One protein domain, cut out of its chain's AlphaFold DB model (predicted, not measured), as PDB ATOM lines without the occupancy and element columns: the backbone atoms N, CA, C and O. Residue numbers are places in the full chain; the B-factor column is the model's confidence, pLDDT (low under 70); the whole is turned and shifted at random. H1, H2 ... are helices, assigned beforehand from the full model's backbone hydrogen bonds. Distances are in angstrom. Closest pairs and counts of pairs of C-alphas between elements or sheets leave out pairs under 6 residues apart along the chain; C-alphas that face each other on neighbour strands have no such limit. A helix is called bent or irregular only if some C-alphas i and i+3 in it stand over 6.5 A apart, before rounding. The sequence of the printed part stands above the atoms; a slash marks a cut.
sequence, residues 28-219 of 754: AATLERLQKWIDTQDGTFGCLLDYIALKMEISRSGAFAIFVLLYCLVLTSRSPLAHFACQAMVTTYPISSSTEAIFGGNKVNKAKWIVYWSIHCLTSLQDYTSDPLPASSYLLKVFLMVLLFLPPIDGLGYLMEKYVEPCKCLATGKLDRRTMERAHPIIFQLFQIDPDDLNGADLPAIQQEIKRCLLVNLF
ATOM      1  N   ALA A  28     102.140  53.271 265.132       81.38
ATOM      2  CA  ALA A  28     103.580  53.518 265.066       81.38
ATOM      3  C   ALA A  28     104.040  53.748 263.615       81.38
ATOM      4  O   ALA A  28     104.646  54.783 263.321       81.38
ATOM      5  N   ALA A  29     103.667  52.859 262.690       81.81
ATOM      6  CA  ALA A  29     103.934  53.032 261.263       81.81
ATOM      7  C   ALA A  29     103.280  54.300 260.675       81.81
ATOM      8  O   ALA A  29     103.881  54.969 259.832       81.81
ATOM      9  N   THR A  30     102.070  54.678 261.106       80.69
ATOM     10  CA  THR A  30     101.425  55.928 260.668       80.69
ATOM     11  C   THR A  30     102.198  57.163 261.139       80.69
ATOM     12  O   THR A  30     102.387  58.090 260.349       80.69
ATOM     13  N   LEU A  31     102.683  57.180 262.386       83.38
ATOM     14  CA  LEU A  31     103.511  58.271 262.913       83.38
ATOM     15  C   LEU A  31     104.846  58.396 262.162       83.38
ATOM     16  O   LEU A  31     105.248  59.509 261.830       83.38
ATOM     17  N   GLU A  32     105.495  57.278 261.828       87.62
ATOM     18  CA  GLU A  32     106.733  57.273 261.036       87.62
ATOM     19  C   GLU A  32     106.509  57.821 259.615       87.62
ATOM     20  O   GLU A  32     107.251  58.693 259.154       87.62
ATOM     21  N   ARG A  33     105.446  57.378 258.925       86.00
ATOM     22  CA  ARG A  33     105.092  57.900 257.592       86.00
ATOM     23  C   ARG A  33     104.733  59.385 257.634       86.00
ATOM     24  O   ARG A  33     105.091  60.113 256.710       86.00
ATOM     25  N   LEU A  34     104.044  59.840 258.684       85.81
ATOM     26  CA  LEU A  34     103.716  61.252 258.879       85.81
ATOM     27  C   LEU A  34     104.979  62.093 259.095       85.81
ATOM     28  O   LEU A  34     105.126  63.124 258.443       85.81
ATOM     29  N   GLN A  35     105.904  61.638 259.946       88.00
ATOM     30  CA  GLN A  35     107.200  62.288 260.157       88.00
ATOM     31  C   GLN A  35     107.963  62.418 258.832       88.00
ATOM     32  O   GLN A  35     108.321  63.527 258.439       88.00
ATOM     33  N   LYS A  36     108.108  61.311 258.091       90.31
ATOM     34  CA  LYS A  36     108.760  61.306 256.775       90.31
ATOM     35  C   LYS A  36     108.094  62.285 255.803       90.31
ATOM     36  O   LYS A  36     108.789  63.038 255.135       90.31
ATOM     37  N   TRP A  37     106.761  62.311 255.746       90.12
ATOM     38  CA  TRP A  37     106.011  63.217 254.869       90.12
ATOM     39  C   TRP A  37     106.205  64.695 255.226       90.12
ATOM     40  O   TRP A  37     106.335  65.511 254.316       90.12
ATOM     41  N   ILE A  38     106.262  65.047 256.520       89.62
ATOM     42  CA  ILE A  38     106.561  66.414 256.993       89.62
ATOM     43  C   ILE A  38     107.954  66.848 256.523       89.62
ATOM     44  O   ILE A  38     108.118  67.971 256.027       89.62
ATOM     45  N   ASP A  39     108.938  65.959 256.660       88.69
ATOM     46  CA  ASP A  39     110.331  66.214 256.289       88.69
ATOM     47  C   ASP A  39     110.521  66.313 254.763       88.69
ATOM     48  O   ASP A  39     111.384  67.061 254.315       88.69
ATOM     49  N   THR A  40     109.681  65.646 253.958       88.06
ATOM     50  CA  THR A  40     109.697  65.732 252.482       88.06
ATOM     51  C   THR A  40     108.735  66.767 251.874       88.06
ATOM     52  O   THR A  40     108.510  66.726 250.667       88.06
ATOM     53  N   GLN A  41     108.100  67.657 252.651       85.19
ATOM     54  CA  GLN A  41     107.272  68.719 252.043       85.19
ATOM     55  C   GLN A  41     108.136  69.807 251.387       85.19
ATOM     56  O   GLN A  41     108.968  70.423 252.040       85.19
ATOM     57  N   ASP A  42     107.863  70.147 250.135       77.88
ATOM     58  CA  ASP A  42     108.512  71.277 249.463       77.88
ATOM     59  C   ASP A  42     107.527  72.434 249.217       77.88
ATOM     60  O   ASP A  42     106.317  72.331 249.434       77.88
ATOM     61  N   GLY A  43     108.046  73.583 248.776       82.06
ATOM     62  CA  GLY A  43     107.237  74.756 248.437       82.06
ATOM     63  C   GLY A  43     106.788  75.590 249.644       82.06
ATOM     64  O   GLY A  43     107.428  75.611 250.692       82.06
ATOM     65  N   THR A  44     105.694  76.341 249.489       74.44
ATOM     66  CA  THR A  44     105.298  77.414 250.426       74.44
ATOM     67  C   THR A  44     104.994  76.928 251.843       74.44
ATOM     68  O   THR A  44     105.327  77.625 252.802       74.44
ATOM     69  N   PHE A  45     104.404  75.738 251.996       79.94
ATOM     70  CA  PHE A  45     104.159  75.140 253.311       79.94
ATOM     71  C   PHE A  45     105.453  74.626 253.960       79.94
ATOM     72  O   PHE A  45     105.657  74.853 255.150       79.94
ATOM     73  N   GLY A  46     106.366  74.033 253.177       85.25
ATOM     74  CA  GLY A  46     107.708  73.662 253.641       85.25
ATOM     75  C   GLY A  46     108.476  74.877 254.168       85.25
ATOM     76  O   GLY A  46     108.862  74.899 255.333       85.25
ATOM     77  N   CYS A  47     108.552  75.952 253.374       88.56
ATOM     78  CA  CYS A  47     109.181  77.214 253.778       88.56
ATOM     79  C   CYS A  47     108.571  77.827 255.053       88.56
ATOM     80  O   CYS A  47     109.287  78.455 255.832       88.56
ATOM     81  N   LEU A  48     107.260  77.667 255.285       85.69
ATOM     82  CA  LEU A  48     106.604  78.123 256.516       85.69
ATOM     83  C   LEU A  48     107.040  77.290 257.731       85.69
ATOM     84  O   LEU A  48     107.335  77.860 258.783       85.69
ATOM     85  N   LEU A  49     107.099  75.961 257.595       89.38
ATOM     86  CA  LEU A  49     107.585  75.075 258.655       89.38
ATOM     87  C   LEU A  49     109.064  75.329 258.959       89.38
ATOM     88  O   LEU A  49     109.422  75.436 260.128       89.38
ATOM     89  N   ASP A  50     109.895  75.509 257.930       91.50
ATOM     90  CA  ASP A  50     111.318  75.827 258.076       91.50
ATOM     91  C   ASP A  50     111.524  77.198 258.741       91.50
ATOM     92  O   ASP A  50     112.384  77.341 259.607       91.50
ATOM     93  N   TYR A  51     110.695  78.200 258.419       93.25
ATOM     94  CA  TYR A  51     110.714  79.502 259.092       93.25
ATOM     95  C   TYR A  51     110.377  79.390 260.587       93.25
ATOM     96  O   TYR A  51     111.068  79.981 261.418       93.25
ATOM     97  N   ILE A  52     109.342  78.623 260.948       88.25
ATOM     98  CA  ILE A  52     108.956  78.393 262.351       88.25
ATOM     99  C   ILE A  52     110.049  77.598 263.087       88.25
ATOM    100  O   ILE A  52     110.414  77.962 264.207       88.25
ATOM    101  N   ALA A  53     110.603  76.563 262.452       93.19
ATOM    102  CA  ALA A  53     111.688  75.739 262.985       93.19
ATOM    103  C   ALA A  53     112.951  76.570 263.260       93.19
ATOM    104  O   ALA A  53     113.462  76.565 264.379       93.19
ATOM    105  N   LEU A  54     113.391  77.366 262.276       93.62
ATOM    106  CA  LEU A  54     114.526  78.283 262.394       93.62
ATOM    107  C   LEU A  54     114.297  79.339 263.481       93.62
ATOM    108  O   LEU A  54     115.216  79.681 264.218       93.62
ATOM    109  N   LYS A  55     113.077  79.886 263.575       94.06
ATOM    110  CA  LYS A  55     112.785  81.000 264.485       94.06
ATOM    111  C   LYS A  55     112.643  80.576 265.947       94.06
ATOM    112  O   LYS A  55     112.800  81.431 266.819       94.06
ATOM    113  N   MET A  56     112.337  79.305 266.208       91.25
ATOM    114  CA  MET A  56     112.131  78.770 267.560       91.25
ATOM    115  C   MET A  56     113.134  77.679 267.964       91.25
ATOM    116  O   MET A  56     112.979  77.106 269.037       91.25
ATOM    117  N   GLU A  57     114.152  77.411 267.138       94.19
ATOM    118  CA  GLU A  57     115.215  76.419 267.386       94.19
ATOM    119  C   GLU A  57     114.675  74.994 267.650       94.19
ATOM    120  O   GLU A  57     115.181  74.248 268.488       94.19
ATOM    121  N   ILE A  58     113.631  74.605 266.911       95.06
ATOM    122  CA  ILE A  58     112.955  73.300 267.022       95.06
ATOM    123  C   ILE A  58     113.073  72.481 265.737       95.06
ATOM    124  O   ILE A  58     113.324  73.016 264.659       95.06
ATOM    125  N   SER A  59     112.832  71.169 265.832       92.62
ATOM    126  CA  SER A  59     112.687  70.325 264.645       92.62
ATOM    127  C   SER A  59     111.487  70.759 263.799       92.62
ATOM    128  O   SER A  59     110.501  71.313 264.292       92.62
ATOM    129  N   ARG A  60     111.533  70.421 262.512       91.56
ATOM    130  CA  ARG A  60     110.451  70.672 261.559       91.56
ATOM    131  C   ARG A  60     109.130  69.987 261.943       91.56
ATOM    132  O   ARG A  60     108.057  70.559 261.761       91.56
ATOM    133  N   SER A  61     109.199  68.817 262.580       87.75
ATOM    134  CA  SER A  61     108.040  68.160 263.195       87.75
ATOM    135  C   SER A  61     107.523  68.871 264.446       87.75
ATOM    136  O   SER A  61     106.311  68.935 264.644       87.75
ATOM    137  N   GLY A  62     108.398  69.491 265.244       89.44
ATOM    138  CA  GLY A  62     107.999  70.405 266.316       89.44
ATOM    139  C   GLY A  62     107.268  71.638 265.774       89.44
ATOM    140  O   GLY A  62     106.210  72.001 266.283       89.44
ATOM    141  N   ALA A  63     107.772  72.235 264.689       91.19
ATOM    142  CA  ALA A  63     107.110  73.343 264.000       91.19
ATOM    143  C   ALA A  63     105.720  72.944 263.467       91.19
ATOM    144  O   ALA A  63     104.753  73.683 263.663       91.19
ATOM    145  N   PHE A  64     105.593  71.751 262.876       91.62
ATOM    146  CA  PHE A  64     104.308  71.202 262.439       91.62
ATOM    147  C   PHE A  64     103.346  70.956 263.613       91.62
ATOM    148  O   PHE A  64     102.186  71.353 263.544       91.62
ATOM    149  N   ALA A  65     103.817  70.378 264.724       89.38
ATOM    150  CA  ALA A  65     102.998  70.162 265.917       89.38
ATOM    151  C   ALA A  65     102.476  71.482 266.515       89.38
ATOM    152  O   ALA A  65     101.317  71.564 266.922       89.38
ATOM    153  N   ILE A  66     103.296  72.538 266.516       89.62
ATOM    154  CA  ILE A  66     102.893  73.877 266.969       89.62
ATOM    155  C   ILE A  66     101.895  74.515 265.997       89.62
ATOM    156  O   ILE A  66     100.910  75.099 266.446       89.62
ATOM    157  N   PHE A  67     102.090  74.362 264.683       89.25
ATOM    158  CA  PHE A  67     101.116  74.791 263.678       89.25
ATOM    159  C   PHE A  67      99.753  74.109 263.890       89.25
ATOM    160  O   PHE A  67      98.734  74.793 263.967       89.25
ATOM    161  N   VAL A  68      99.735  72.783 264.076       88.69
ATOM    162  CA  VAL A  68      98.513  72.013 264.373       88.69
ATOM    163  C   VAL A  68      97.869  72.473 265.685       88.69
ATOM    164  O   VAL A  68      96.661  72.688 265.719       88.69
ATOM    165  N   LEU A  69      98.646  72.694 266.749       89.31
ATOM    166  CA  LEU A  69      98.124  73.148 268.042       89.31
ATOM    167  C   LEU A  69      97.506  74.553 267.960       89.31
ATOM    168  O   LEU A  69      96.392  74.760 268.445       89.31
ATOM    169  N   LEU A  70      98.177  75.505 267.306       87.81
ATOM    170  CA  LEU A  70      97.633  76.843 267.046       87.81
ATOM    171  C   LEU A  70      96.357  76.770 266.203       87.81
ATOM    172  O   LEU A  70      95.384  77.469 266.482       87.81
ATOM    173  N   TYR A  71      96.327  75.886 265.208       86.81
ATOM    174  CA  TYR A  71      95.160  75.680 264.365       86.81
ATOM    175  C   TYR A  71      93.975  75.073 265.141       86.81
ATOM    176  O   TYR A  71      92.850  75.554 265.024       86.81
ATOM    177  N   CYS A  72      94.215  74.103 266.030       87.81
ATOM    178  CA  CYS A  72      93.204  73.580 266.954       87.81
ATOM    179  C   CYS A  72      92.670  74.652 267.923       87.81
ATOM    180  O   CYS A  72      91.472  74.663 268.217       87.81
ATOM    181  N   LEU A  73      93.509  75.586 268.385       87.44
ATOM    182  CA  LEU A  73      93.068  76.737 269.188       87.44
ATOM    183  C   LEU A  73      92.173  77.696 268.381       87.44
ATOM    184  O   LEU A  73      91.176  78.194 268.905       87.44
ATOM    185  N   VAL A  74      92.461  77.910 267.091       86.75
ATOM    186  CA  VAL A  74      91.576  78.682 266.199       86.75
ATOM    187  C   VAL A  74      90.245  77.956 265.983       86.75
ATOM    188  O   VAL A  74      89.197  78.581 266.135       86.75
ATOM    189  N   LEU A  75      90.257  76.649 265.699       84.06
ATOM    190  CA  LEU A  75      89.042  75.852 265.464       84.06
ATOM    191  C   LEU A  75      88.139  75.710 266.697       84.06
ATOM    192  O   LEU A  75      86.925  75.597 266.552       84.06
ATOM    193  N   THR A  76      88.711  75.713 267.902       86.12
ATOM    194  CA  THR A  76      87.938  75.686 269.157       86.12
ATOM    195  C   THR A  76      87.394  77.060 269.555       86.12
ATOM    196  O   THR A  76      86.507  77.142 270.410       86.12
ATOM    197  N   SER A  77      87.849  78.145 268.916       84.00
ATOM    198  CA  SER A  77      87.227  79.458 269.075       84.00
ATOM    199  C   SER A  77      85.820  79.456 268.467       84.00
ATOM    200  O   SER A  77      85.602  78.994 267.351       84.00
ATOM    201  N   ARG A  78      84.833  80.023 269.171       80.94
ATOM    202  CA  ARG A  78      83.434  80.084 268.700       80.94
ATOM    203  C   ARG A  78      83.200  81.206 267.671       80.94
ATOM    204  O   ARG A  78      82.167  81.869 267.691       80.94
ATOM    205  N   SER A  79      84.203  81.478 266.835       85.00
ATOM    206  CA  SER A  79      84.255  82.622 265.924       85.00
ATOM    207  C   SER A  79      83.845  82.241 264.492       85.00
ATOM    208  O   SER A  79      84.081  81.109 264.067       85.00
ATOM    209  N   PRO A  80      83.317  83.181 263.683       84.81
ATOM    210  CA  PRO A  80      83.109  82.950 262.248       84.81
ATOM    211  C   PRO A  80      84.402  82.577 261.502       84.81
ATOM    212  O   PRO A  80      84.358  81.865 260.501       84.81
ATOM    213  N   LEU A  81      85.559  83.016 262.019       81.81
ATOM    214  CA  LEU A  81      86.878  82.667 261.492       81.81
ATOM    215  C   LEU A  81      87.186  81.170 261.654       81.81
ATOM    216  O   LEU A  81      87.778  80.588 260.752       81.81
ATOM    217  N   ALA A  82      86.744  80.530 262.743       84.88
ATOM    218  CA  ALA A  82      86.888  79.086 262.940       84.88
ATOM    219  C   ALA A  82      86.093  78.285 261.901       84.88
ATOM    220  O   ALA A  82      86.624  77.346 261.309       84.88
ATOM    221  N   HIS A  83      84.849  78.696 261.620       85.31
ATOM    222  CA  HIS A  83      84.040  78.090 260.560       85.31
ATOM    223  C   HIS A  83      84.688  78.287 259.180       85.31
ATOM    224  O   HIS A  83      84.814  77.329 258.419       85.31
ATOM    225  N   PHE A  84      85.165  79.498 258.867       87.69
ATOM    226  CA  PHE A  84      85.870  79.760 257.611       87.69
ATOM    227  C   PHE A  84      87.152  78.923 257.471       87.69
ATOM    228  O   PHE A  84      87.351  78.294 256.436       87.69
ATOM    229  N   ALA A  85      87.987  78.855 258.514       85.56
ATOM    230  CA  ALA A  85      89.210  78.053 258.524       85.56
ATOM    231  C   ALA A  85      88.907  76.557 258.325       85.56
ATOM    232  O   ALA A  85      89.490  75.922 257.445       85.56
ATOM    233  N   CYS A  86      87.928  76.023 259.068       88.69
ATOM    234  CA  CYS A  86      87.418  74.660 258.913       88.69
ATOM    235  C   CYS A  86      87.057  74.356 257.453       88.69
ATOM    236  O   CYS A  86      87.579  73.399 256.880       88.69
ATOM    237  N   GLN A  87      86.210  75.182 256.830       89.50
ATOM    238  CA  GLN A  87      85.802  74.974 255.439       89.50
ATOM    239  C   GLN A  87      86.980  75.121 254.467       89.50
ATOM    240  O   GLN A  87      87.135  74.295 253.571       89.50
ATOM    241  N   ALA A  88      87.857  76.112 254.657       88.75
ATOM    242  CA  ALA A  88      89.017  76.335 253.797       88.75
ATOM    243  C   ALA A  88      89.981  75.137 253.794       88.75
ATOM    244  O   ALA A  88      90.385  74.687 252.724       88.75
ATOM    245  N   MET A  89      90.312  74.568 254.957       86.81
ATOM    246  CA  MET A  89      91.204  73.403 255.038       86.81
ATOM    247  C   MET A  89      90.573  72.144 254.435       86.81
ATOM    248  O   MET A  89      91.240  71.402 253.719       86.81
ATOM    249  N   VAL A  90      89.284  71.921 254.700       91.44
ATOM    250  CA  VAL A  90      88.540  70.743 254.230       91.44
ATOM    251  C   VAL A  90      88.225  70.813 252.727       91.44
ATOM    252  O   VAL A  90      87.946  69.791 252.114       91.44
ATOM    253  N   THR A  91      88.307  71.986 252.094       91.19
ATOM    254  CA  THR A  91      88.023  72.133 250.655       91.19
ATOM    255  C   THR A  91      89.261  72.386 249.800       91.19
ATOM    256  O   THR A  91      89.363  71.798 248.731       91.19
ATOM    257  N   THR A  92      90.228  73.200 250.237       87.75
ATOM    258  CA  THR A  92      91.301  73.699 249.348       87.75
ATOM    259  C   THR A  92      92.173  72.581 248.770       87.75
ATOM    260  O   THR A  92      92.329  72.494 247.552       87.75
ATOM    261  N   TYR A  93      92.716  71.701 249.620       86.00
ATOM    262  CA  TYR A  93      93.556  70.589 249.156       86.00
ATOM    263  C   TYR A  93      92.742  69.553 248.353       86.00
ATOM    264  O   TYR A  93      93.115  69.278 247.210       86.00
ATOM    265  N   PRO A  94      91.580  69.065 248.841       90.50
ATOM    266  CA  PRO A  94      90.719  68.175 248.065       90.50
ATOM    267  C   PRO A  94      90.245  68.743 246.729       90.50
ATOM    268  O   PRO A  94      90.127  67.970 245.783       90.50
ATOM    269  N   ILE A  95      90.004  70.054 246.596       89.81
ATOM    270  CA  ILE A  95      89.691  70.675 245.297       89.81
ATOM    271  C   ILE A  95      90.882  70.521 244.352       89.81
ATOM    272  O   ILE A  95      90.690  69.999 243.256       89.81
ATOM    273  N   SER A  96      92.097  70.889 244.776       86.38
ATOM    274  CA  SER A  96      93.308  70.754 243.948       86.38
ATOM    275  C   SER A  96      93.475  69.316 243.448       86.38
ATOM    276  O   SER A  96      93.448  69.062 242.242       86.38
ATOM    277  N   SER A  97      93.499  68.350 244.367       83.88
ATOM    278  CA  SER A  97      93.679  66.935 244.030       83.88
ATOM    279  C   SER A  97      92.494  66.332 243.262       83.88
ATOM    280  O   SER A  97      92.687  65.424 242.452       83.88
ATOM    281  N   SER A  98      91.273  66.850 243.443       87.50
ATOM    282  CA  SER A  98      90.121  66.476 242.611       87.50
ATOM    283  C   SER A  98      90.265  67.000 241.187       87.50
ATOM    284  O   SER A  98      89.966  66.263 240.252       87.50
ATOM    285  N   THR A  99      90.744  68.236 240.989       83.62
ATOM    286  CA  THR A  99      90.989  68.761 239.635       83.62
ATOM    287  C   THR A  99      92.081  67.963 238.924       83.62
ATOM    288  O   THR A  99      91.862  67.512 237.800       83.62
ATOM    289  N   GLU A 100      93.187  67.657 239.607       82.75
ATOM    290  CA  GLU A 100      94.236  66.768 239.095       82.75
ATOM    291  C   GLU A 100      93.691  65.374 238.749       82.75
ATOM    292  O   GLU A 100      94.003  64.837 237.690       82.75
ATOM    293  N   ALA A 101      92.819  64.792 239.580       83.94
ATOM    294  CA  ALA A 101      92.202  63.496 239.292       83.94
ATOM    295  C   ALA A 101      91.200  63.543 238.124       83.94
ATOM    296  O   ALA A 101      91.105  62.577 237.363       83.94
ATOM    297  N   ILE A 102      90.454  64.642 237.963       79.81
ATOM    298  CA  ILE A 102      89.501  64.855 236.864       79.81
ATOM    299  C   ILE A 102      90.247  64.960 235.528       79.81
ATOM    300  O   ILE A 102      89.910  64.220 234.595       79.81
ATOM    301  N   PHE A 103      91.273  65.814 235.453       82.31
ATOM    302  CA  PHE A 103      92.049  66.062 234.234       82.31
ATOM    303  C   PHE A 103      93.099  64.974 233.949       82.31
ATOM    304  O   PHE A 103      93.306  64.615 232.796       82.31
ATOM    305  N   GLY A 104      93.696  64.367 234.978       78.19
ATOM    306  CA  GLY A 104      94.740  63.336 234.870       78.19
ATOM    307  C   GLY A 104      94.259  61.927 234.492       78.19
ATOM    308  O   GLY A 104      95.003  60.963 234.650       78.19
ATOM    309  N   GLY A 105      93.010  61.765 234.044       64.94
ATOM    310  CA  GLY A 105      92.485  60.527 233.444       64.94
ATOM    311  C   GLY A 105      92.301  59.304 234.364       64.94
ATOM    312  O   GLY A 105      91.554  58.389 234.012       64.94
ATOM    313  N   ASN A 106      92.909  59.260 235.554       78.38
ATOM    314  CA  ASN A 106      92.885  58.076 236.416       78.38
ATOM    315  C   ASN A 106      91.505  57.832 237.068       78.38
ATOM    316  O   ASN A 106      91.183  58.393 238.118       78.38
ATOM    317  N   LYS A 107      90.713  56.923 236.473       72.19
ATOM    318  CA  LYS A 107      89.372  56.519 236.947       72.19
ATOM    319  C   LYS A 107      89.326  56.102 238.434       72.19
ATOM    320  O   LYS A 107      88.324  56.378 239.086       72.19
ATOM    321  N   VAL A 108      90.386  55.496 238.987       72.56
ATOM    322  CA  VAL A 108      90.426  55.066 240.405       72.56
ATOM    323  C   VAL A 108      90.497  56.273 241.345       72.56
ATOM    324  O   VAL A 108      89.750  56.352 242.320       72.56
ATOM    325  N   ASN A 109      91.320  57.270 241.007       78.94
ATOM    326  CA  ASN A 109      91.428  58.499 241.795       78.94
ATOM    327  C   ASN A 109      90.131  59.322 241.724       78.94
ATOM    328  O   ASN A 109      89.721  59.894 242.732       78.94
ATOM    329  N   LYS A 110      89.432  59.324 240.576       82.19
ATOM    330  CA  LYS A 110      88.098  59.947 240.455       82.19
ATOM    331  C   LYS A 110      87.097  59.334 241.444       82.19
ATOM    332  O   LYS A 110      86.399  60.078 242.126       82.19
ATOM    333  N   ALA A 111      87.068  58.004 241.570       81.00
ATOM    334  CA  ALA A 111      86.185  57.307 242.509       81.00
ATOM    335  C   ALA A 111      86.472  57.672 243.977       81.00
ATOM    336  O   ALA A 111      85.541  58.018 244.705       81.00
ATOM    337  N   LYS A 112      87.756  57.680 244.380       86.75
ATOM    338  CA  LYS A 112      88.186  58.145 245.712       86.75
ATOM    339  C   LYS A 112      87.615  59.540 246.012       86.75
ATOM    340  O   LYS A 112      86.881  59.709 246.985       86.75
ATOM    341  N   TRP A 113      87.881  60.534 245.162       89.81
ATOM    342  CA  TRP A 113      87.449  61.914 245.425       89.81
ATOM    343  C   TRP A 113      85.926  62.109 245.420       89.81
ATOM    344  O   TRP A 113      85.424  62.903 246.210       89.81
ATOM    345  N   ILE A 114      85.163  61.355 244.619       88.31
ATOM    346  CA  ILE A 114      83.686  61.384 244.680       88.31
ATOM    347  C   ILE A 114      83.180  60.936 246.061       88.31
ATOM    348  O   ILE A 114      82.279  61.566 246.624       88.31
ATOM    349  N   VAL A 115      83.773  59.890 246.647       87.56
ATOM    350  CA  VAL A 115      83.426  59.438 248.005       87.56
ATOM    351  C   VAL A 115      83.821  60.480 249.056       87.56
ATOM    352  O   VAL A 115      83.015  60.767 249.940       87.56
ATOM    353  N   TYR A 116      84.984  61.127 248.917       93.31
ATOM    354  CA  TYR A 116      85.373  62.245 249.787       93.31
ATOM    355  C   TYR A 116      84.326  63.368 249.789       93.31
ATOM    356  O   TYR A 116      83.820  63.748 250.847       93.31
ATOM    357  N   TRP A 117      83.940  63.855 248.605       93.44
ATOM    358  CA  TRP A 117      82.936  64.912 248.471       93.44
ATOM    359  C   TRP A 117      81.561  64.492 248.989       93.44
ATOM    360  O   TRP A 117      80.860  65.309 249.581       93.44
ATOM    361  N   SER A 118      81.200  63.214 248.855       89.62
ATOM    362  CA  SER A 118      79.962  62.676 249.424       89.62
ATOM    363  C   SER A 118      79.957  62.782 250.957       89.62
ATOM    364  O   SER A 118      79.005  63.303 251.536       89.62
ATOM    365  N   ILE A 119      81.044  62.376 251.625       88.94
ATOM    366  CA  ILE A 119      81.179  62.467 253.092       88.94
ATOM    367  C   ILE A 119      81.241  63.937 253.542       88.94
ATOM    368  O   ILE A 119      80.634  64.309 254.552       88.94
ATOM    369  N   HIS A 120      81.915  64.802 252.777       91.50
ATOM    370  CA  HIS A 120      81.925  66.242 253.032       91.50
ATOM    371  C   HIS A 120      80.511  66.841 252.972       91.50
ATOM    372  O   HIS A 120      80.096  67.518 253.911       91.50
ATOM    373  N   CYS A 121      79.733  66.543 251.929       89.25
ATOM    374  CA  CYS A 121      78.350  67.006 251.807       89.25
ATOM    375  C   CYS A 121      77.467  66.517 252.965       89.25
ATOM    376  O   CYS A 121      76.718  67.312 253.530       89.25
ATOM    377  N   LEU A 122      77.585  65.247 253.374       85.19
ATOM    378  CA  LEU A 122      76.821  64.689 254.499       85.19
ATOM    379  C   LEU A 122      77.158  65.370 255.835       85.19
ATOM    380  O   LEU A 122      76.263  65.806 256.557       85.19
ATOM    381  N   THR A 123      78.447  65.524 256.146       85.75
ATOM    382  CA  THR A 123      78.889  66.207 257.377       85.75
ATOM    383  C   THR A 123      78.630  67.717 257.348       85.75
ATOM    384  O   THR A 123      78.505  68.335 258.399       85.75
ATOM    385  N   SER A 124      78.542  68.351 256.176       87.06
ATOM    386  CA  SER A 124      78.119  69.757 256.033       87.06
ATOM    387  C   SER A 124      76.602  69.933 256.126       87.06
ATOM    388  O   SER A 124      76.149  70.955 256.630       87.06
ATOM    389  N   LEU A 125      75.810  68.931 255.735       84.94
ATOM    390  CA  LEU A 125      74.366  68.932 255.968       84.94
ATOM    391  C   LEU A 125      74.037  68.774 257.463       84.94
ATOM    392  O   LEU A 125      73.127  69.434 257.960       84.94
ATOM    393  N   GLN A 126      74.808  67.961 258.193       80.56
ATOM    394  CA  GLN A 126      74.672  67.802 259.645       80.56
ATOM    395  C   GLN A 126      74.944  69.106 260.421       80.56
ATOM    396  O   GLN A 126      74.247  69.383 261.399       80.56
ATOM    397  N   ASP A 127      75.902  69.926 259.970       81.50
ATOM    398  CA  ASP A 127      76.174  71.253 260.551       81.50
ATOM    399  C   ASP A 127      74.989  72.227 260.385       81.50
ATOM    400  O   ASP A 127      74.867  73.174 261.157       81.50
ATOM    401  N   TYR A 128      74.121  72.012 259.387       79.06
ATOM    402  CA  TYR A 128      72.945  72.849 259.122       79.06
ATOM    403  C   TYR A 128      71.694  72.396 259.894       79.06
ATOM    404  O   TYR A 128      70.843  73.218 260.228       79.06
ATOM    405  N   THR A 129      71.554  71.094 260.161       77.94
ATOM    406  CA  THR A 129      70.361  70.518 260.812       77.94
ATOM    407  C   THR A 129      70.476  70.385 262.328       77.94
ATOM    408  O   THR A 129      69.462  70.167 262.992       77.94
ATOM    409  N   SER A 130      71.682  70.504 262.883       69.50
ATOM    410  CA  SER A 130      71.922  70.405 264.324       69.50
ATOM    411  C   SER A 130      71.829  71.778 264.995       69.50
ATOM    412  O   SER A 130      72.489  72.722 264.561       69.50
ATOM    413  N   ASP A 131      71.086  71.870 266.105       65.75
ATOM    414  CA  ASP A 131      71.173  72.999 267.048       65.75
ATOM    415  C   ASP A 131      72.642  73.295 267.417       65.75
ATOM    416  O   ASP A 131      73.453  72.362 267.437       65.75
ATOM    417  N   PRO A 132      73.009  74.562 267.716       69.44
ATOM    418  CA  PRO A 132      74.384  75.068 267.659       69.44
ATOM    419  C   PRO A 132      75.385  74.213 268.441       69.44
ATOM    420  O   PRO A 132      75.595  74.390 269.648       69.44
ATOM    421  N   LEU A 133      76.032  73.307 267.700       67.50
ATOM    422  CA  LEU A 133      76.921  72.278 268.223       67.50
ATOM    423  C   LEU A 133      78.046  72.895 269.079       67.50
ATOM    424  O   LEU A 133      78.456  74.048 268.870       67.50
ATOM    425  N   PRO A 134      78.569  72.155 270.074       76.00
ATOM    426  CA  PRO A 134      79.756  72.590 270.799       76.00
ATOM    427  C   PRO A 134      80.917  72.769 269.810       76.00
ATOM    428  O   PRO A 134      81.075  71.961 268.903       76.00
ATOM    429  N   ALA A 135      81.757  73.794 270.004       72.06
ATOM    430  CA  ALA A 135      82.828  74.163 269.061       72.06
ATOM    431  C   ALA A 135      83.830  73.023 268.748       72.06
ATOM    432  O   ALA A 135      84.539  73.065 267.746       72.06
ATOM    433  N   SER A 136      83.851  71.972 269.570       76.12
ATOM    434  CA  SER A 136      84.552  70.713 269.313       76.12
ATOM    435  C   SER A 136      84.072  69.954 268.065       76.12
ATOM    436  O   SER A 136      84.828  69.129 267.558       76.12
ATOM    437  N   SER A 137      82.862  70.206 267.544       81.12
ATOM    438  CA  SER A 137      82.362  69.558 266.320       81.12
ATOM    439  C   SER A 137      83.194  69.922 265.090       81.12
ATOM    440  O   SER A 137      83.514  69.038 264.299       81.12
ATOM    441  N   TYR A 138      83.631  71.180 264.962       83.94
ATOM    442  CA  TYR A 138      84.510  71.610 263.869       83.94
ATOM    443  C   TYR A 138      85.873  70.925 263.936       83.94
ATOM    444  O   TYR A 138      86.387  70.486 262.912       83.94
ATOM    445  N   LEU A 139      86.439  70.768 265.137       85.12
ATOM    446  CA  LEU A 139      87.702  70.050 265.319       85.12
ATOM    447  C   LEU A 139      87.553  68.566 264.950       85.12
ATOM    448  O   LEU A 139      88.392  68.044 264.220       85.12
ATOM    449  N   LEU A 140      86.464  67.911 265.370       85.56
ATOM    450  CA  LEU A 140      86.163  66.527 264.991       85.56
ATOM    451  C   LEU A 140      85.965  66.374 263.473       85.56
ATOM    452  O   LEU A 140      86.501  65.442 262.877       85.56
ATOM    453  N   LYS A 141      85.244  67.306 262.837       87.50
ATOM    454  CA  LYS A 141      85.009  67.323 261.388       87.50
ATOM    455  C   LYS A 141      86.302  67.520 260.602       87.50
ATOM    456  O   LYS A 141      86.556  66.761 259.671       87.50
ATOM    457  N   VAL A 142      87.133  68.493 260.979       89.31
ATOM    458  CA  VAL A 142      88.445  68.703 260.349       89.31
ATOM    459  C   VAL A 142      89.324  67.472 260.529       89.31
ATOM    460  O   VAL A 142      89.894  67.005 259.550       89.31
ATOM    461  N   PHE A 143      89.399  66.910 261.737       87.81
ATOM    462  CA  PHE A 143      90.191  65.711 262.007       87.81
ATOM    463  C   PHE A 143      89.753  64.532 261.126       87.81
ATOM    464  O   PHE A 143      90.581  63.966 260.418       87.81
ATOM    465  N   LEU A 144      88.449  64.230 261.078       88.38
ATOM    466  CA  LEU A 144      87.882  63.191 260.212       88.38
ATOM    467  C   LEU A 144      88.228  63.420 258.731       88.38
ATOM    468  O   LEU A 144      88.637  62.494 258.037       88.38
ATOM    469  N   MET A 145      88.085  64.653 258.246       91.31
ATOM    470  CA  MET A 145      88.346  64.997 256.846       91.31
ATOM    471  C   MET A 145      89.826  64.907 256.484       91.31
ATOM    472  O   MET A 145      90.154  64.391 255.419       91.31
ATOM    473  N   VAL A 146      90.712  65.369 257.369       88.50
ATOM    474  CA  VAL A 146      92.163  65.255 257.195       88.50
ATOM    475  C   VAL A 146      92.576  63.785 257.170       88.50
ATOM    476  O   VAL A 146      93.307  63.400 256.266       88.50
ATOM    477  N   LEU A 147      92.055  62.936 258.066       87.81
ATOM    478  CA  LEU A 147      92.331  61.491 258.040       87.81
ATOM    479  C   LEU A 147      91.967  60.828 256.700       87.81
ATOM    480  O   LEU A 147      92.656  59.903 256.275       87.81
ATOM    481  N   LEU A 148      90.915  61.299 256.020       89.25
ATOM    482  CA  LEU A 148      90.534  60.776 254.708       89.25
ATOM    483  C   LEU A 148      91.552  61.147 253.617       89.25
ATOM    484  O   LEU A 148      91.904  60.278 252.822       89.25
ATOM    485  N   PHE A 149      92.028  62.397 253.561       88.38
ATOM    486  CA  PHE A 149      92.870  62.866 252.447       88.38
ATOM    487  C   PHE A 149      94.384  62.880 252.703       88.38
ATOM    488  O   PHE A 149      95.138  63.048 251.745       88.38
ATOM    489  N   LEU A 150      94.859  62.755 253.949       85.88
ATOM    490  CA  LEU A 150      96.285  62.913 254.257       85.88
ATOM    491  C   LEU A 150      97.104  61.750 253.645       85.88
ATOM    492  O   LEU A 150      96.892  60.596 254.036       85.88
ATOM    493  N   PRO A 151      98.065  62.010 252.730       84.69
ATOM    494  CA  PRO A 151      98.733  60.956 251.953       84.69
ATOM    495  C   PRO A 151      99.393  59.807 252.746       84.69
ATOM    496  O   PRO A 151      99.307  58.672 252.288       84.69
ATOM    497  N   PRO A 152     100.006  60.023 253.933       82.56
ATOM    498  CA  PRO A 152     100.577  58.948 254.760       82.56
ATOM    499  C   PRO A 152      99.566  57.924 255.294       82.56
ATOM    500  O   PRO A 152      99.964  56.825 255.690       82.56
ATOM    501  N   ILE A 153      98.287  58.314 255.363       85.44
ATOM    502  CA  ILE A 153      97.190  57.552 255.970       85.44
ATOM    503  C   ILE A 153      96.358  56.852 254.887       85.44
ATOM    504  O   ILE A 153      95.943  55.717 255.094       85.44
ATOM    505  N   ASP A 154      96.116  57.524 253.752       85.38
ATOM    506  CA  ASP A 154      95.186  57.094 252.687       85.38
ATOM    507  C   ASP A 154      93.856  56.554 253.251       85.38
ATOM    508  O   ASP A 154      93.334  55.527 252.813       85.38
ATOM    509  N   GLY A 155      93.286  57.246 254.248       87.75
ATOM    510  CA  GLY A 155      92.058  56.811 254.921       87.75
ATOM    511  C   GLY A 155      90.871  56.676 253.961       87.75
ATOM    512  O   GLY A 155      89.988  55.848 254.168       87.75
ATOM    513  N   LEU A 156      90.880  57.436 252.864       88.50
ATOM    514  CA  LEU A 156      89.940  57.310 251.754       88.50
ATOM    515  C   LEU A 156      90.168  56.038 250.919       88.50
ATOM    516  O   LEU A 156      89.194  55.414 250.506       88.50
ATOM    517  N   GLY A 157      91.417  55.617 250.695       88.62
ATOM    518  CA  GLY A 157      91.740  54.309 250.118       88.62
ATOM    519  C   GLY A 157      91.323  53.152 251.018       88.62
ATOM    520  O   GLY A 157      90.647  52.239 250.547       88.62
ATOM    521  N   TYR A 158      91.611  53.240 252.319       88.62
ATOM    522  CA  TYR A 158      91.134  52.272 253.311       88.62
ATOM    523  C   TYR A 158      89.601  52.174 253.313       88.62
ATOM    524  O   TYR A 158      89.052  51.076 253.251       88.62
ATOM    525  N   LEU A 159      88.891  53.308 253.315       88.50
ATOM    526  CA  LEU A 159      87.427  53.324 253.259       88.50
ATOM    527  C   LEU A 159      86.899  52.680 251.966       88.50
ATOM    528  O   LEU A 159      85.956  51.883 252.013       88.50
ATOM    529  N   MET A 160      87.511  53.007 250.823       87.75
ATOM    530  CA  MET A 160      87.157  52.429 249.527       87.75
ATOM    531  C   MET A 160      87.303  50.907 249.538       87.75
ATOM    532  O   MET A 160      86.330  50.213 249.263       87.75
ATOM    533  N   GLU A 161      88.468  50.391 249.922       88.69
ATOM    534  CA  GLU A 161      88.756  48.955 249.903       88.69
ATOM    535  C   GLU A 161      87.961  48.166 250.956       88.69
ATOM    536  O   GLU A 161      87.429  47.097 250.665       88.69
ATOM    537  N   LYS A 162      87.854  48.677 252.189       89.56
ATOM    538  CA  LYS A 162      87.245  47.935 253.306       89.56
ATOM    539  C   LYS A 162      85.716  48.011 253.345       89.56
ATOM    540  O   LYS A 162      85.096  47.144 253.963       89.56
ATOM    541  N   TYR A 163      85.105  49.017 252.709       88.44
ATOM    542  CA  TYR A 163      83.655  49.256 252.779       88.44
ATOM    543  C   TYR A 163      83.003  49.480 251.408       88.44
ATOM    544  O   TYR A 163      81.986  48.852 251.117       88.44
ATOM    545  N   VAL A 164      83.545  50.359 250.556       87.50
ATOM    546  CA  VAL A 164      82.854  50.765 249.312       87.50
ATOM    547  C   VAL A 164      82.924  49.688 248.228       87.50
ATOM    548  O   VAL A 164      81.904  49.388 247.610       87.50
ATOM    549  N   GLU A 165      84.088  49.079 248.006       86.75
ATOM    550  CA  GLU A 165      84.271  47.995 247.034       86.75
ATOM    551  C   GLU A 165      83.473  46.729 247.409       86.75
ATOM    552  O   GLU A 165      82.737  46.244 246.547       86.75
ATOM    553  N   PRO A 166      83.467  46.249 248.671       89.25
ATOM    554  CA  PRO A 166      82.566  45.183 249.114       89.25
ATOM    555  C   PRO A 166      81.086  45.518 248.894       89.25
ATOM    556  O   PRO A 166      80.362  44.732 248.285       89.25
ATOM    557  N   CYS A 167      80.632  46.714 249.292       84.56
ATOM    558  CA  CYS A 167      79.260  47.163 249.033       84.56
ATOM    559  C   CYS A 167      78.932  47.204 247.531       84.56
ATOM    560  O   CYS A 167      77.829  46.824 247.140       84.56
ATOM    561  N   LYS A 168      79.882  47.598 246.673       83.81
ATOM    562  CA  LYS A 168      79.738  47.570 245.210       83.81
ATOM    563  C   LYS A 168      79.629  46.141 244.674       83.81
ATOM    564  O   LYS A 168      78.764  45.876 243.838       83.81
ATOM    565  N   CYS A 169      80.466  45.216 245.142       81.94
ATOM    566  CA  CYS A 169      80.400  43.795 244.786       81.94
ATOM    567  C   CYS A 169      79.051  43.175 245.175       81.94
ATOM    568  O   CYS A 169      78.432  42.498 244.354       81.94
ATOM    569  N   LEU A 170      78.549  43.478 246.376       81.62
ATOM    570  CA  LEU A 170      77.232  43.041 246.848       81.62
ATOM    571  C   LEU A 170      76.087  43.659 246.025       81.62
ATOM    572  O   LEU A 170      75.233  42.933 245.522       81.62
ATOM    573  N   ALA A 171      76.091  44.980 245.813       77.38
ATOM    574  CA  ALA A 171      75.034  45.695 245.089       77.38
ATOM    575  C   ALA A 171      74.955  45.318 243.597       77.38
ATOM    576  O   ALA A 171      73.867  45.133 243.052       77.38
ATOM    577  N   THR A 172      76.104  45.159 242.933       76.50
ATOM    578  CA  THR A 172      76.168  44.653 241.548       76.50
ATOM    579  C   THR A 172      75.927  43.143 241.464       76.50
ATOM    580  O   THR A 172      75.696  42.611 240.377       76.50
ATOM    581  N   GLY A 173      75.987  42.436 242.596       75.19
ATOM    582  CA  GLY A 173      75.952  40.982 242.674       75.19
ATOM    583  C   GLY A 173      77.181  40.296 242.066       75.19
ATOM    584  O   GLY A 173      77.144  39.083 241.876       75.19
ATOM    585  N   LYS A 174      78.247  41.032 241.731       77.81
ATOM    586  CA  LYS A 174      79.534  40.473 241.301       77.81
ATOM    587  C   LYS A 174      80.397  40.234 242.543       77.81
ATOM    588  O   LYS A 174      81.274  41.042 242.848       77.81
ATOM    589  N   LEU A 175      80.123  39.151 243.273       79.69
ATOM    590  CA  LEU A 175      80.925  38.746 244.433       79.69
ATOM    591  C   LEU A 175      82.329  38.321 243.973       79.69
ATOM    592  O   LEU A 175      82.549  37.181 243.569       79.69
ATOM    593  N   ASP A 176      83.285  39.247 244.042       82.56
ATOM    594  CA  ASP A 176      84.707  38.923 243.970       82.56
ATOM    595  C   ASP A 176      85.197  38.502 245.356       82.56
ATOM    596  O   ASP A 176      85.232  39.304 246.293       82.56
ATOM    597  N   ARG A 177      85.622  37.241 245.462       82.12
ATOM    598  CA  ARG A 177      86.166  36.649 246.684       82.12
ATOM    599  C   ARG A 177      87.288  37.499 247.287       82.12
ATOM    600  O   ARG A 177      87.262  37.732 248.488       82.12
ATOM    601  N   ARG A 178      88.205  38.039 246.473       85.31
ATOM    602  CA  ARG A 178      89.343  38.847 246.965       85.31
ATOM    603  C   ARG A 178      88.925  40.204 247.521       85.31
ATOM    604  O   ARG A 178      89.631  40.785 248.339       85.31
ATOM    605  N   THR A 179      87.805  40.741 247.055       88.12
ATOM    606  CA  THR A 179      87.229  41.982 247.581       88.12
ATOM    607  C   THR A 179      86.444  41.704 248.862       88.12
ATOM    608  O   THR A 179      86.578  42.450 249.828       88.12
ATOM    609  N   MET A 180      85.713  40.585 248.930       88.38
ATOM    610  CA  MET A 180      85.009  40.173 250.152       88.38
ATOM    611  C   MET A 180      85.969  39.754 251.279       88.38
ATOM    612  O   MET A 180      85.782  40.190 252.406       88.38
ATOM    613  N   GLU A 181      87.039  39.004 250.997       87.31
ATOM    614  CA  GLU A 181      88.076  38.629 251.983       87.31
ATOM    615  C   GLU A 181      88.763  39.851 252.620       87.31
ATOM    616  O   GLU A 181      89.251  39.776 253.745       87.31
ATOM    617  N   ARG A 182      88.774  40.996 251.923       89.00
ATOM    618  CA  ARG A 182      89.324  42.260 252.429       89.00
ATOM    619  C   ARG A 182      88.276  43.149 253.108       89.00
ATOM    620  O   ARG A 182      88.676  44.147 253.703       89.00
ATOM    621  N   ALA A 183      86.986  42.809 253.063       89.50
ATOM    622  CA  ALA A 183      85.896  43.614 253.615       89.50
ATOM    623  C   ALA A 183      85.931  43.709 255.150       89.50
ATOM    624  O   ALA A 183      86.295  42.764 255.849       89.50
ATOM    625  N   HIS A 184      85.492  44.843 255.702       89.88
ATOM    626  CA  HIS A 184      85.386  45.005 257.152       89.88
ATOM    627  C   HIS A 184      84.272  44.105 257.739       89.88
ATOM    628  O   HIS A 184      83.169  44.095 257.182       89.88
ATOM    629  N   PRO A 185      84.466  43.435 258.900       86.94
ATOM    630  CA  PRO A 185      83.484  42.518 259.503       86.94
ATOM    631  C   PRO A 185      82.056  43.066 259.650       86.94
ATOM    632  O   PRO A 185      81.079  42.325 259.555       86.94
ATOM    633  N   ILE A 186      81.921  44.382 259.837       85.75
ATOM    634  CA  ILE A 186      80.619  45.057 259.940       85.75
ATOM    635  C   ILE A 186      79.763  44.931 258.667       85.75
ATOM    636  O   ILE A 186      78.545  44.981 258.764       85.75
ATOM    637  N   ILE A 187      80.370  44.753 257.486       85.94
ATOM    638  CA  ILE A 187      79.640  44.564 256.223       85.94
ATOM    639  C   ILE A 187      78.882  43.231 256.262       85.94
ATOM    640  O   ILE A 187      77.681  43.205 256.008       85.94
ATOM    641  N   PHE A 188      79.544  42.149 256.681       86.38
ATOM    642  CA  PHE A 188      78.913  40.836 256.860       86.38
ATOM    643  C   PHE A 188      77.776  40.883 257.888       86.38
ATOM    644  O   PHE A 188      76.678  40.406 257.614       86.38
ATOM    645  N   GLN A 189      77.995  41.562 259.021       84.12
ATOM    646  CA  GLN A 189      76.962  41.763 260.046       84.12
ATOM    647  C   GLN A 189      75.761  42.578 259.537       84.12
ATOM    648  O   GLN A 189      74.620  42.249 259.853       84.12
ATOM    649  N   LEU A 190      75.998  43.628 258.743       79.06
ATOM    650  CA  LEU A 190      74.945  44.499 258.212       79.06
ATOM    651  C   LEU A 190      74.067  43.784 257.175       79.06
ATOM    652  O   LEU A 190      72.855  43.990 257.150       79.06
ATOM    653  N   PHE A 191      74.674  42.941 256.336       79.81
ATOM    654  CA  PHE A 191      73.971  42.172 255.306       79.81
ATOM    655  C   PHE A 191      73.525  40.773 255.762       79.81
ATOM    656  O   PHE A 191      72.875  40.082 254.983       79.81
ATOM    657  N   GLN A 192      73.823  40.380 257.007       83.31
ATOM    658  CA  GLN A 192      73.538  39.052 257.578       83.31
ATOM    659  C   GLN A 192      74.122  37.898 256.740       83.31
ATOM    660  O   GLN A 192      73.500  36.852 256.588       83.31
ATOM    661  N   ILE A 193      75.316  38.108 256.183       82.06
ATOM    662  CA  ILE A 193      76.040  37.115 255.380       82.06
ATOM    663  C   ILE A 193      77.007  36.381 256.305       82.06
ATOM    664  O   ILE A 193      77.867  37.027 256.908       82.06
ATOM    665  N   ASP A 194      76.898  35.057 256.399       82.06
ATOM    666  CA  ASP A 194      77.905  34.250 257.084       82.06
ATOM    667  C   ASP A 194      79.181  34.188 256.218       82.06
ATOM    668  O   ASP A 194      79.097  33.871 255.026       82.06
ATOM    669  N   PRO A 195      80.373  34.534 256.742       79.88
ATOM    670  CA  PRO A 195      81.610  34.436 255.973       79.88
ATOM    671  C   PRO A 195      81.948  33.003 255.529       79.88
ATOM    672  O   PRO A 195      82.653  32.852 254.529       79.88
ATOM    673  N   ASP A 196      81.444  31.961 256.203       80.44
ATOM    674  CA  ASP A 196      81.694  30.573 255.797       80.44
ATOM    675  C   ASP A 196      80.936  30.197 254.504       80.44
ATOM    676  O   ASP A 196      81.478  29.460 253.670       80.44
ATOM    677  N   ASP A 197      79.759  30.791 254.255       74.94
ATOM    678  CA  ASP A 197      78.943  30.563 253.047       74.94
ATOM    679  C   ASP A 197      79.652  31.003 251.750       74.94
ATOM    680  O   ASP A 197      79.386  30.472 250.669       74.94
ATOM    681  N   LEU A 198      80.619  31.926 251.837       71.75
ATOM    682  CA  LEU A 198      81.423  32.403 250.699       71.75
ATOM    683  C   LEU A 198      82.362  31.333 250.116       71.75
ATOM    684  O   LEU A 198      82.933  31.533 249.040       71.75
ATOM    685  N   ASN A 199      82.543  30.207 250.811       69.38
ATOM    686  CA  ASN A 199      83.297  29.054 250.318       69.38
ATOM    687  C   ASN A 199      82.413  28.013 249.598       69.38
ATOM    688  O   ASN A 199      82.951  27.065 249.021       69.38
ATOM    689  N   GLY A 200      81.085  28.176 249.617       62.97
ATOM    690  CA  GLY A 200      80.119  27.283 248.973       62.97
ATOM    691  C   GLY A 200      79.904  27.558 247.478       62.97
ATOM    692  O   GLY A 200      80.178  28.644 246.968       62.97
ATOM    693  N   ALA A 201      79.380  26.563 246.754       48.44
ATOM    694  CA  ALA A 201      79.144  26.655 245.308       48.44
ATOM    695  C   ALA A 201      77.855  27.416 244.910       48.44
ATOM    696  O   ALA A 201      77.707  27.787 243.747       48.44
ATOM    697  N   ASP A 202      76.946  27.694 245.853       60.19
ATOM    698  CA  ASP A 202      75.625  28.305 245.603       60.19
ATOM    699  C   ASP A 202      75.618  29.848 245.659       60.19
ATOM    700  O   ASP A 202      74.665  30.496 246.103       60.19
ATOM    701  N   LEU A 203      76.671  30.462 245.110       63.19
ATOM    702  CA  LEU A 203      76.790  31.914 244.939       63.19
ATOM    703  C   LEU A 203      75.544  32.584 244.293       63.19
ATOM    704  O   LEU A 203      75.186  33.682 244.729       63.19
ATOM    705  N   PRO A 204      74.834  31.970 243.313       65.31
ATOM    706  CA  PRO A 204      73.619  32.555 242.733       65.31
ATOM    707  C   PRO A 204      72.431  32.644 243.703       65.31
ATOM    708  O   PRO A 204      71.643  33.584 243.603       65.31
ATOM    709  N   ALA A 205      72.296  31.703 244.646       67.69
ATOM    710  CA  ALA A 205      71.209  31.715 245.627       67.69
ATOM    711  C   ALA A 205      71.404  32.862 246.632       67.69
ATOM    712  O   ALA A 205      70.504  33.677 246.838       67.69
ATOM    713  N   ILE A 206      72.630  33.000 247.147       65.69
ATOM    714  CA  ILE A 206      73.057  34.104 248.021       65.69
ATOM    715  C   ILE A 206      72.838  35.461 247.323       65.69
ATOM    716  O   ILE A 206      72.286  36.394 247.907       65.69
ATOM    717  N   GLN A 207      73.185  35.566 246.035       65.81
ATOM    718  CA  GLN A 207      72.967  36.770 245.221       65.81
ATOM    719  C   GLN A 207      71.474  37.146 245.087       65.81
ATOM    720  O   GLN A 207      71.142  38.331 244.968       65.81
ATOM    721  N   GLN A 208      70.571  36.162 245.092       66.25
ATOM    722  CA  GLN A 208      69.126  36.379 245.011       66.25
ATOM    723  C   GLN A 208      68.544  36.824 246.364       66.25
ATOM    724  O   GLN A 208      67.735  37.756 246.399       66.25
ATOM    725  N   GLU A 209      69.017  36.236 247.466       67.38
ATOM    726  CA  GLU A 209      68.600  36.578 248.831       67.38
ATOM    727  C   GLU A 209      69.056  37.996 249.226       67.38
ATOM    728  O   GLU A 209      68.248  38.808 249.682       67.38
ATOM    729  N   ILE A 210      70.307  38.367 248.916       63.59
ATOM    730  CA  ILE A 210      70.853  39.719 249.152       63.59
ATOM    731  C   ILE A 210      70.037  40.792 248.416       63.59
ATOM    732  O   ILE A 210      69.696  41.822 249.005       63.59
ATOM    733  N   LYS A 211      69.669  40.556 247.146       63.53
ATOM    734  CA  LYS A 211      68.814  41.480 246.375       63.53
ATOM    735  C   LYS A 211      67.431  41.651 247.009       63.53
ATOM    736  O   LYS A 211      66.877  42.750 246.969       63.53
ATOM    737  N   ARG A 212      66.888  40.590 247.614       63.22
ATOM    738  CA  ARG A 212      65.616  40.613 248.349       63.22
ATOM    739  C   ARG A 212      65.727  41.453 249.624       63.22
ATOM    740  O   ARG A 212      64.926  42.364 249.820       63.22
ATOM    741  N   CYS A 213      66.753  41.203 250.436       54.69
ATOM    742  CA  CYS A 213      66.993  41.907 251.697       54.69
ATOM    743  C   CYS A 213      67.289  43.402 251.505       54.69
ATOM    744  O   CYS A 213      66.782  44.223 252.271       54.69
ATOM    745  N   LEU A 214      68.057  43.772 250.471       58.00
ATOM    746  CA  LEU A 214      68.341  45.173 250.131       58.00
ATOM    747  C   LEU A 214      67.070  45.949 249.760       58.00
ATOM    748  O   LEU A 214      66.873  47.056 250.254       58.00
ATOM    749  N   LEU A 215      66.196  45.371 248.928       54.03
ATOM    750  CA  LEU A 215      64.940  46.013 248.528       54.03
ATOM    751  C   LEU A 215      63.955  46.147 249.695       54.03
ATOM    752  O   LEU A 215      63.374  47.216 249.873       54.03
ATOM    753  N   VAL A 216      63.784  45.100 250.508       54.09
ATOM    754  CA  VAL A 216      62.825  45.118 251.626       54.09
ATOM    755  C   VAL A 216      63.257  46.101 252.721       54.09
ATOM    756  O   VAL A 216      62.455  46.943 253.123       54.09
ATOM    757  N   ASN A 217      64.529  46.089 253.143       51.19
ATOM    758  CA  ASN A 217      65.008  47.005 254.188       51.19
ATOM    759  C   ASN A 217      65.001  48.483 253.761       51.19
ATOM    760  O   ASN A 217      64.770  49.345 254.608       51.19
ATOM    761  N   LEU A 218      65.234  48.801 252.478       45.62
ATOM    762  CA  LEU A 218      65.159  50.192 252.010       45.62
ATOM    763  C   LEU A 218      63.726  50.736 252.109       45.62
ATOM    764  O   LEU A 218      63.524  51.862 252.561       45.62
ATOM    765  N   PHE A 219      62.734  49.944 251.696       47.88
ATOM    766  CA  PHE A 219      61.335  50.374 251.706       47.88
ATOM    767  C   PHE A 219      60.754  50.451 253.125       47.88
ATOM    768  O   PHE A 219      60.121  51.457 253.446       47.88
TER     769      PHE A 219
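What this domain is: This is residues 28 to 219 of the 754 residues of an uncharacterized protein of Trichuris muris (UniProt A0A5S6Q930). Two lobes of helices are joined by the bent helix H7, which leads out of the larger lobe into the smaller one. In the larger lobe H6 runs side by side with H4a and with H5, and H3 reaches out from them to H1 and H2 at its far end, where residues 35 to 39 of H1 make a corner with residues 60 to 64 of H3 and residues 49 to 53 of H2 pack on the same residues of H3; the smaller, loose lobe holds H7b with H8, H9, H10 and H11. The printed part has 192 residues with eleven named helices, H1 to H11 in order, and no named strand: all helix, with mostly crossed packing. It is loose, with a radius of gyration of the C-alphas of 21.0 A, and elongated, spanning 67 by 40 by 35 A.

How they stand to each other: The longest helix by residues, H4, residues 80 to 103, was assigned as one helix by its hydrogen bonds but is bent: C-alphas 90 and 93 are 7.1 A apart, and its arms H4a, residues 80 to 90, and H4b, residues 93 to 103, stand at 35.3 degrees, only just a steep tilt. H4a touches H6, residues 136 to 149, the same way at a shallow tilt of 16 degrees, closest at the C-alphas of Cys 86 and Val 142, 6.2 A. H4b and H5, residues 107 to 129, form a hairpin, closest at C-alphas 101 and 110, 5.5 A. H5 and H6 form another, at 6 degrees, closest at C-alphas 116 and 148, 7.3 A. H3, residues 60 to 76, touches H6 with residues 72 to 76 alone, closest at C-alphas 75 and 139, 6.0 A. With residues 60 to 64 alone H3 touches H2, residues 43 to 56, about perpendicular at 82 degrees, closest at C-alphas 53 and 63, 5.3 A; the same residues touch H1, residues 28 to 39, closest at C-alphas 38 and 61, 6.6 A. H7, residues 155 to 172, likewise assigned as one helix by its hydrogen bonds, is bent, with C-alphas 162 and 165 6.9 A apart; its arms H7a, residues 155 to 162, and H7b, residues 165 to 172, stand at 48 degrees. H7a touches H5, closest at C-alphas 112 and 156, 6.3 A. H7b touches H8, residues 177 to 180, closest at C-alphas 166 and 180, 5.7 A, and only just touches H11, residues 203 to 219, with 3 pairs of C-alphas within 8 A, the closest 170 and 210, 7.6 A. H9, residues 185 to 191, and H10, residues 195 to 199, touch no helix. Every O i to N i+4 pair is within hydrogen-bond range in H1, H2, H3, H4a, H4b, H6, H7a, H7b, H9 and H11; H5 has 18 of 19, H10 has 0 of 1 but 2 of 2 O i to N i+3 pairs, and H8 is too short for an i+4 pair.

Where its parts are: H1 begins at C-alpha 28, (103.580, 53.518, 265.066), and H11 ends at C-alpha 219, (61.335, 50.374, 251.706). From first to last C-alpha H5 measures 33.6 A, H11 25.0 A and H3 24.3 A.

The domain as a whole: The C-alphas of Lys 55 and Asp 202, the two farthest apart, are 67.2 A apart. The printed part has no cut and no long link. Residues 128 to 133 stand free. Mean pLDDT of the printed part is 82.3; residue 105, residues 130 to 133 and residues 199 to 219 are under 70.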